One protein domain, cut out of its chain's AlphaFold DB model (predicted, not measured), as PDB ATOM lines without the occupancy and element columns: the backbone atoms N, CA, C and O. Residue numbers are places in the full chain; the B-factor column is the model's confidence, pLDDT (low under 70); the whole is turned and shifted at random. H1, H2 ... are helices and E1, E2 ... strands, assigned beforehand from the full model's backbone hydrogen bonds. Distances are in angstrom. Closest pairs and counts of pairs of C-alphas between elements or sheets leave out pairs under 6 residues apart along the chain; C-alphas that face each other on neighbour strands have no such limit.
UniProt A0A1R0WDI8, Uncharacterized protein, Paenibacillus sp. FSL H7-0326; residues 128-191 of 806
ATOM      1  N   ARG A 128       5.403  21.825  36.107       74.12
ATOM      2  CA  ARG A 128       5.892  20.518  36.568       74.12
ATOM      3  C   ARG A 128       6.105  19.581  35.383       74.12
ATOM      4  O   ARG A 128       7.214  19.083  35.199       74.12
ATOM      5  N   LEU A 129       5.090  19.446  34.525       69.38
ATOM      6  CA  LEU A 129       5.151  18.623  33.317       69.38
ATOM      7  C   LEU A 129       6.266  19.089  32.366       69.38
ATOM      8  O   LEU A 129       7.011  18.270  31.837       69.38
ATOM      9  N   LYS A 130       6.427  20.409  32.186       72.38
ATOM     10  CA  LYS A 130       7.513  20.984  31.379       72.38
ATOM     11  C   LYS A 130       8.887  20.592  31.921       72.38
ATOM     12  O   LYS A 130       9.718  20.133  31.152       72.38
ATOM     13  N   ASN A 131       9.126  20.759  33.220       73.00
ATOM     14  CA  ASN A 131      10.422  20.447  33.823       73.00
ATOM     15  C   ASN A 131      10.728  18.942  33.774       73.00
ATOM     16  O   ASN A 131      11.872  18.563  33.541       73.00
ATOM     17  N   GLU A 132       9.719  18.086  33.950       75.94
ATOM     18  CA  GLU A 132       9.876  16.634  33.825       75.94
ATOM     19  C   GLU A 132      10.192  16.200  32.388       75.94
ATOM     20  O   GLU A 132      11.059  15.350  32.185       75.94
ATOM     21  N   LEU A 133       9.528  16.793  31.391       76.19
ATOM     22  CA  LEU A 133       9.755  16.488  29.977       76.19
ATOM     23  C   LEU A 133      11.061  17.103  29.449       76.19
ATOM     24  O   LEU A 133      11.799  16.410  28.755       76.19
ATOM     25  N   ASP A 134      11.403  18.339  29.830       73.31
ATOM     26  CA  ASP A 134      12.684  18.990  29.499       73.31
ATOM     27  C   ASP A 134      13.879  18.217  30.103       73.31
ATOM     28  O   ASP A 134      14.971  18.218  29.536       73.31
ATOM     29  N   ALA A 135      13.689  17.549  31.251       74.69
ATOM     30  CA  ALA A 135      14.713  16.707  31.874       74.69
ATOM     31  C   ALA A 135      14.874  15.339  31.188       74.69
ATOM     32  O   ALA A 135      15.952  14.748  31.251       74.69
ATOM     33  N   LYS A 136      13.813  14.825  30.554       76.62
ATOM     34  CA  LYS A 136      13.771  13.479  29.958       76.62
ATOM     35  C   LYS A 136      13.909  13.474  28.432       76.62
ATOM     36  O   LYS A 136      14.163  12.416  27.861       76.62
ATOM     37  N   GLY A 137      13.754  14.618  27.766       85.44
ATOM     38  CA  GLY A 137      13.743  14.688  26.310       85.44
ATOM     39  C   GLY A 137      13.974  16.073  25.718       85.44
ATOM     40  O   GLY A 137      14.229  17.055  26.409       85.44
ATOM     41  N   GLU A 138      13.910  16.138  24.393       88.50
ATOM     42  CA  GLU A 138      14.155  17.337  23.596       88.50
ATOM     43  C   GLU A 138      12.861  17.776  22.888       88.50
ATOM     44  O   GLU A 138      12.202  16.947  22.258       88.50
ATOM     45  N   PRO A 139      12.460  19.057  22.982       90.62
ATOM     46  CA  PRO A 139      11.235  19.525  22.346       90.62
ATOM     47  C   PRO A 139      11.364  19.603  20.817       90.62
ATOM     48  O   PRO A 139      12.441  19.889  20.283       90.62
ATOM     49  N   ASP A 140      10.238  19.421  20.125       89.12
ATOM     50  CA  ASP A 140      10.104  19.329  18.665       89.12
ATOM     51  C   ASP A 140      10.890  20.395  17.882       89.12
ATOM     52  O   ASP A 140      11.594  20.082  16.926       89.12
ATOM     53  N   PHE A 141      10.848  21.655  18.311       86.12
ATOM     54  CA  PHE A 141      11.538  22.761  17.651       86.12
ATOM     55  C   PHE A 141      13.063  22.659  17.719       86.12
ATOM     56  O   PHE A 141      13.746  23.108  16.797       86.12
ATOM     57  N   ARG A 142      13.618  22.079  18.790       83.19
ATOM     58  CA  ARG A 142      15.065  21.848  18.894       83.19
ATOM     59  C   ARG A 142      15.488  20.674  18.029       83.19
ATOM     60  O   ARG A 142      16.502  20.783  17.342       83.19
ATOM     61  N   VAL A 143      14.677  19.617  17.986       84.44
ATOM     62  CA  VAL A 143      14.894  18.480  17.080       84.44
ATOM     63  C   VAL A 143      14.858  18.951  15.620       84.44
ATOM     64  O   VAL A 143      15.797  18.681  14.868       84.44
ATOM     65  N   ALA A 144      13.856  19.756  15.251       82.69
ATOM     66  CA  ALA A 144      13.744  20.368  13.928       82.69
ATOM     67  C   ALA A 144      14.975  21.224  13.589       82.69
ATOM     68  O   ALA A 144      15.585  21.050  12.534       82.69
ATOM     69  N   TYR A 145      15.394  22.100  14.509       78.56
ATOM     70  CA  TYR A 145      16.575  22.948  14.332       78.56
ATOM     71  C   TYR A 145      17.857  22.127  14.136       78.56
ATOM     72  O   TYR A 145      18.625  22.382  13.206       78.56
ATOM     73  N   ARG A 146      18.070  21.102  14.968       77.50
ATOM     74  CA  ARG A 146      19.229  20.201  14.901       77.50
ATOM     75  C   ARG A 146      19.326  19.475  13.561       77.50
ATOM     76  O   ARG A 146      20.427  19.217  13.082       77.50
ATOM     77  N   TRP A 147      18.190  19.157  12.951       72.19
ATOM     78  CA  TRP A 147      18.115  18.466  11.664       72.19
ATOM     79  C   TRP A 147      17.890  19.398  10.468       72.19
ATOM     80  O   TRP A 147      17.636  18.926   9.355       72.19
ATOM     81  N   GLY A 148      17.981  20.717  10.677       70.25
ATOM     82  CA  GLY A 148      17.796  21.715   9.626       70.25
ATOM     83  C   GLY A 148      16.429  21.614   8.941       70.25
ATOM     84  O   GLY A 148      16.343  21.761   7.720       70.25
ATOM     85  N   ILE A 149      15.379  21.285   9.699       76.88
ATOM     86  CA  ILE A 149      13.994  21.182   9.224       76.88
ATOM     87  C   ILE A 149      13.258  22.452   9.618       76.88
ATOM     88  O   ILE A 149      13.403  22.955  10.732       76.88
ATOM     89  N   GLU A 150      12.425  22.952   8.714       81.56
ATOM     90  CA  GLU A 150      11.412  23.929   9.085       81.56
ATOM     91  C   GLU A 150      10.446  23.297  10.098       81.56
ATOM     92  O   GLU A 150       9.981  22.173   9.899       81.56
ATOM     93  N   ARG A 151      10.158  24.006  11.196       84.19
ATOM     94  CA  ARG A 151       9.354  23.465  12.303       84.19
ATOM     95  C   ARG A 151       7.961  23.005  11.852       84.19
ATOM     96  O   ARG A 151       7.499  21.978  12.332       84.19
ATOM     97  N   SER A 152       7.330  23.735  10.933       83.56
ATOM     98  CA  SER A 152       6.024  23.405  10.339       83.56
ATOM     99  C   SER A 152       6.033  22.021   9.683       83.56
ATOM    100  O   SER A 152       5.250  21.157  10.058       83.56
ATOM    101  N   LYS A 153       6.998  21.759   8.797       81.62
ATOM    102  CA  LYS A 153       7.155  20.460   8.121       81.62
ATOM    103  C   LYS A 153       7.487  19.326   9.079       81.62
ATOM    104  O   LYS A 153       7.002  18.216   8.911       81.62
ATOM    105  N   PHE A 154       8.320  19.593  10.084       86.56
ATOM    106  CA  PHE A 154       8.623  18.579  11.091       86.56
ATOM    107  C   PHE A 154       7.371  18.180  11.878       86.56
ATOM    108  O   PHE A 154       7.220  17.020  12.242       86.56
ATOM    109  N   ARG A 155       6.443  19.114  12.098       86.94
ATOM    110  CA  ARG A 155       5.161  18.799  12.726       86.94
ATOM    111  C   ARG A 155       4.216  18.012  11.847       86.94
ATOM    112  O   ARG A 155       3.603  17.097  12.368       86.94
ATOM    113  N   GLU A 156       4.149  18.295  10.550       86.31
ATOM    114  CA  GLU A 156       3.398  17.439   9.622       86.31
ATOM    115  C   GLU A 156       3.896  15.983   9.705       86.31
ATOM    116  O   GLU A 156       3.096  15.050   9.760       86.31
ATOM    117  N   GLU A 157       5.217  15.776   9.808       86.50
ATOM    118  CA  GLU A 157       5.791  14.442  10.025       86.50
ATOM    119  C   GLU A 157       5.390  13.854  11.392       86.50
ATOM    120  O   GLU A 157       5.082  12.666  11.475       86.50
ATOM    121  N   ILE A 158       5.366  14.655  12.464       87.62
ATOM    122  CA  ILE A 158       4.914  14.209  13.796       87.62
ATOM    123  C   ILE A 158       3.447  13.782  13.761       87.62
ATOM    124  O   ILE A 158       3.113  12.689  14.198       87.62
ATOM    125  N   GLU A 159       2.580  14.625  13.209       86.44
ATOM    126  CA  GLU A 159       1.132  14.411  13.161       86.44
ATOM    127  C   GLU A 159       0.741  13.261  12.225       86.44
ATOM    128  O   GLU A 159      -0.309  12.650  12.406       86.44
ATOM    129  N   SER A 160       1.607  12.908  11.270       84.00
ATOM    130  CA  SER A 160       1.453  11.701  10.452       84.00
ATOM    131  C   SER A 160       1.751  10.388  11.196       84.00
ATOM    132  O   SER A 160       1.553   9.314  10.629       84.00
ATOM    133  N   GLY A 161       2.239  10.453  12.442       85.62
ATOM    134  CA  GLY A 161       2.554   9.294  13.287       85.62
ATOM    135  C   GLY A 161       3.945   8.688  13.059       85.62
ATOM    136  O   GLY A 161       4.324   7.722  13.718       85.62
ATOM    137  N   ILE A 162       4.758   9.256  12.159       83.12
ATOM    138  CA  ILE A 162       6.099   8.731  11.812       83.12
ATOM    139  C   ILE A 162       7.056   8.739  13.012       83.12
ATOM    140  O   ILE A 162       8.009   7.960  13.065       83.12
ATOM    141  N   TRP A 163       6.805   9.624  13.973       87.12
ATOM    142  CA  TRP A 163       7.682   9.877  15.108       87.12
ATOM    143  C   TRP A 163       7.167   9.324  16.441       87.12
ATOM    144  O   TRP A 163       7.851   9.496  17.451       87.12
ATOM    145  N   ASP A 164       6.012   8.652  16.463       87.31
ATOM    146  CA  ASP A 164       5.305   8.268  17.694       87.31
ATOM    147  C   ASP A 164       6.169   7.451  18.663       87.31
ATOM    148  O   ASP A 164       6.150   7.698  19.868       87.31
ATOM    149  N   GLU A 165       7.006   6.545  18.148       82.25
ATOM    150  CA  GLU A 165       7.901   5.705  18.960       82.25
ATOM    151  C   GLU A 165       8.988   6.499  19.712       82.25
ATOM    152  O   GLU A 165       9.571   6.009  20.682       82.25
ATOM    153  N   PHE A 166       9.260   7.736  19.287       86.31
ATOM    154  CA  PHE A 166      10.257   8.613  19.900       86.31
ATOM    155  C   PHE A 166       9.643   9.664  20.818       86.31
ATOM    156  O   PHE A 166      10.387  10.318  21.554       86.31
ATOM    157  N   ILE A 167       8.321   9.841  20.791       90.50
ATOM    158  CA  ILE A 167       7.626  10.844  21.593       90.50
ATOM    159  C   ILE A 167       7.450  10.307  23.013       90.50
ATOM    160  O   ILE A 167       6.767   9.320  23.256       90.50
ATOM    161  N   ILE A 168       8.058  10.989  23.980       90.50
ATOM    162  CA  ILE A 168       7.934  10.662  25.410       90.50
ATOM    163  C   ILE A 168       6.801  11.429  26.089       90.50
ATOM    164  O   ILE A 168       6.438  11.135  27.226       90.50
ATOM    165  N   GLY A 169       6.261  12.441  25.413       88.31
ATOM    166  CA  GLY A 169       5.138  13.216  25.905       88.31
ATOM    167  C   GLY A 169       4.799  14.385  24.994       88.31
ATOM    168  O   GLY A 169       5.575  14.782  24.123       88.31
ATOM    169  N   LYS A 170       3.628  14.966  25.229       89.88
ATOM    170  CA  LYS A 170       3.196  16.212  24.605       89.88
ATOM    171  C   LYS A 170       2.725  17.179  25.678       89.88
ATOM    172  O   LYS A 170       2.216  16.766  26.719       89.88
ATOM    173  N   ARG A 171       2.904  18.467  25.415       82.44
ATOM    174  CA  ARG A 171       2.418  19.547  26.264       82.44
ATOM    175  C   ARG A 171       1.541  20.459  25.431       82.44
ATOM    176  O   ARG A 171       2.042  21.168  24.556       82.44
ATOM    177  N   ASP A 172       0.254  20.452  25.736       78.19
ATOM    178  CA  ASP A 172      -0.682  21.400  25.153       78.19
ATOM    179  C   ASP A 172      -0.404  22.800  25.702       78.19
ATOM    180  O   ASP A 172      -0.042  22.983  26.874       78.19
ATOM    181  N   ALA A 173      -0.512  23.806  24.839       68.69
ATOM    182  CA  ALA A 173      -0.335  25.173  25.282       68.69
ATOM    183  C   ALA A 173      -1.532  25.585  26.139       68.69
ATOM    184  O   ALA A 173      -2.685  25.395  25.766       68.69
ATOM    185  N   VAL A 174      -1.253  26.207  27.283       50.69
ATOM    186  CA  VAL A 174      -2.291  26.547  28.263       50.69
ATOM    187  C   VAL A 174      -3.282  27.584  27.698       50.69
ATOM    188  O   VAL A 174      -4.425  27.608  28.144       50.69
ATOM    189  N   HIS A 175      -2.900  28.399  26.698       51.59
ATOM    190  CA  HIS A 175      -3.712  29.498  26.131       51.59
ATOM    191  C   HIS A 175      -3.636  29.583  24.588       51.59
ATOM    192  O   HIS A 175      -3.074  30.531  24.047       51.59
ATOM    193  N   GLY A 176      -4.160  28.586  23.863       56.16
ATOM    194  CA  GLY A 176      -4.326  28.657  22.394       56.16
ATOM    195  C   GLY A 176      -3.030  28.670  21.570       56.16
ATOM    196  O   GLY A 176      -3.070  28.874  20.360       56.16
ATOM    197  N   GLY A 177      -1.882  28.460  22.215       64.44
ATOM    198  CA  GLY A 177      -0.619  28.199  21.537       64.44
ATOM    199  C   GLY A 177      -0.559  26.779  20.974       64.44
ATOM    200  O   GLY A 177      -1.424  25.939  21.209       64.44
ATOM    201  N   GLU A 178       0.506  26.492  20.249       75.31
ATOM    202  CA  GLU A 178       0.665  25.199  19.595       75.31
ATOM    203  C   GLU A 178       1.191  24.130  20.572       75.31
ATOM    204  O   GLU A 178       2.072  24.407  21.397       75.31
ATOM    205  N   THR A 179       0.704  22.890  20.450       84.56
ATOM    206  CA  THR A 179       1.211  21.741  21.217       84.56
ATOM    207  C   THR A 179       2.707  21.543  20.952       84.56
ATOM    208  O   THR A 179       3.195  21.659  19.823       84.56
ATOM    209  N   THR A 180       3.465  21.283  22.017       87.50
ATOM    210  CA  THR A 180       4.894  20.950  21.933       87.50
ATOM    211  C   THR A 180       5.083  19.467  22.208       87.50
ATOM    212  O   THR A 180       4.741  18.988  23.291       87.50
ATOM    213  N   TYR A 181       5.645  18.749  21.239       92.06
ATOM    214  CA  TYR A 181       6.014  17.342  21.385       92.06
ATOM    215  C   TYR A 181       7.427  17.219  21.946       92.06
ATOM    216  O   TYR A 181       8.309  18.006  21.606       92.06
ATOM    217  N   TYR A 182       7.633  16.234  22.810       91.19
ATOM    218  CA  TYR A 182       8.901  15.960  23.467       91.19
ATOM    219  C   TYR A 182       9.419  14.598  23.054       91.19
ATOM    220  O   TYR A 182       8.697  13.607  23.134       91.19
ATOM    221  N   PHE A 183      10.683  14.554  22.652       91.50
ATOM    222  CA  PHE A 183      11.309  13.368  22.099       91.50
ATOM    223  C   PHE A 183      12.368  12.788  23.023       91.50
ATOM    224  O   PHE A 183      13.117  13.527  23.658       91.50
ATOM    225  N   ASN A 184      12.511  11.466  23.032       89.06
ATOM    226  CA  ASN A 184      13.626  10.801  23.692       89.06
ATOM    227  C   ASN A 184      14.945  11.123  22.966       89.06
ATOM    228  O   ASN A 184      15.242  10.567  21.906       89.06
ATOM    229  N   SER A 185      15.763  12.004  23.545       80.06
ATOM    230  CA  SER A 185      17.034  12.446  22.955       80.06
ATOM    231  C   SER A 185      18.024  11.304  22.725       80.06
ATOM    232  O   SER A 185      18.772  11.330  21.751       80.06
ATOM    233  N   GLU A 186      18.040  10.300  23.603       80.25
ATOM    234  CA  GLU A 186      18.949   9.160  23.488       80.25
ATOM    235  C   GLU A 186      18.548   8.251  22.320       80.25
ATOM    236  O   GLU A 186      19.397   7.872  21.512       80.25
ATOM    237  N   ALA A 187      17.249   7.971  22.178       81.38
ATOM    238  CA  ALA A 187      16.713   7.226  21.041       81.38
ATOM    239  C   ALA A 187      16.926   7.989  19.720       81.38
ATOM    240  O   ALA A 187      17.375   7.406  18.734       81.38
ATOM    241  N   LEU A 188      16.719   9.312  19.724       78.94
ATOM    242  CA  LEU A 188      16.983  10.170  18.568       78.94
ATOM    243  C   LEU A 188      18.460  10.230  18.161       78.94
ATOM    244  O   LEU A 188      18.758  10.377  16.980       78.94
ATOM    245  N   ASN A 189      19.393  10.137  19.108       75.94
ATOM    246  CA  ASN A 189      20.825  10.145  18.800       75.94
ATOM    247  C   ASN A 189      21.321   8.794  18.266       75.94
ATOM    248  O   ASN A 189      22.335   8.750  17.570       75.94
ATOM    249  N   LYS A 190      20.610   7.703  18.574       77.94
ATOM    250  CA  LYS A 190      20.880   6.357  18.043       77.94
ATOM    251  C   LYS A 190      20.279   6.137  16.650       77.94
ATOM    252  O   LYS A 190      20.672   5.197  15.965       77.94
ATOM    253  N   LEU A 191      19.356   6.995  16.216       73.69
ATOM    254  CA  LEU A 191      18.758   6.940  14.884       73.69
ATOM    255  C   LEU A 191      19.789   7.273  13.800       73.69
ATOM    256  O   LEU A 191      20.218   8.416  13.640       73.69
TER     257      LEU A 191
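What this domain is: This is residues 128 to 191 of the 806 residues of an uncharacterized protein of Paenibacillus sp. FSL H7-0326 (UniProt A0A1R0WDI8). A small two-stranded hairpin, E1 and E2, runs through the middle of the model, with helix H1 packed over it on one side and the helices H2 and H3 on the side away from H1. H2 begins beside E2, H3 crosses H2 steeply, and H4 follows at the end of E2, while the free loop of the hairpin, residues 173 to 178, sticks out. The printed part has 64 residues with four named helices and two named strands, in the order H1, H2, H3, E1, E2, H4; the sheet, E1 - E2, is antiparallel and the class is mixed, helices and strands. The whole is compact, with a radius of gyration of the C-alphas of 11.2 A and spans of 31 by 23 by 20 A.

How they stand to each other: E1, residues 167 to 171, and E2, residues 180 to 183, form an antiparallel hairpin at 159 degrees between their directions. N 168 and O 182 are within hydrogen-bond range at 2.8 A, as are N 171 and O 180 at 2.9 A. Outside the named strands, residues 138 to 139 pair antiparallel with residues 182 to 183 of E2. H1, residues 128 to 136, comes closest to E1 with the C-alphas of Leu 133 and Gly 169, 7.0 A apart, and to E2 with those of Leu 133 and Tyr 182, 6.6 A apart. H2, residues 140 to 146, comes closest to E2 with the C-alphas of Asp 140 and Tyr 181, 5.3 A apart. H2 and H3, residues 151 to 159, touch, with the closest C-alphas, those of Ala 144 and Arg 151, 5.6 A apart; they run opposite ways at a steep tilt of 55 degrees. H3 and E2 are only just apart, with a closest distance of 8.3 A between C-alphas. H4, residues 185 to 190, is close to H1 but not clearly touching: the closest C-alphas, those of Lys 136 and Ser 185, are 7.8 A apart. H1 and H3 are apart. In H1, H2, H3 and H4 every O i to N i+4 pair is within hydrogen-bond range.

Where its parts are: E1 measures 11.2 A from first to last C-alpha, from C-alpha 167 at (7.626, 10.844, 21.593), and E2 measures 9.9 A. H1 begins at C-alpha 128, (5.892, 20.518, 36.568), and is 12.5 A long; H3 is 12.3 A, H2 9.9 A and H4 8.7 A, ending at C-alpha 190, (20.880, 6.357, 18.043).

The domain as a whole: The two C-alphas farthest apart, those of His 175 and Lys 190, are 34.7 A apart. The printed part has no cut and no long link. The mean pLDDT of the printed part is 80.5; residue 129 and residues 173 to 177 are under 70.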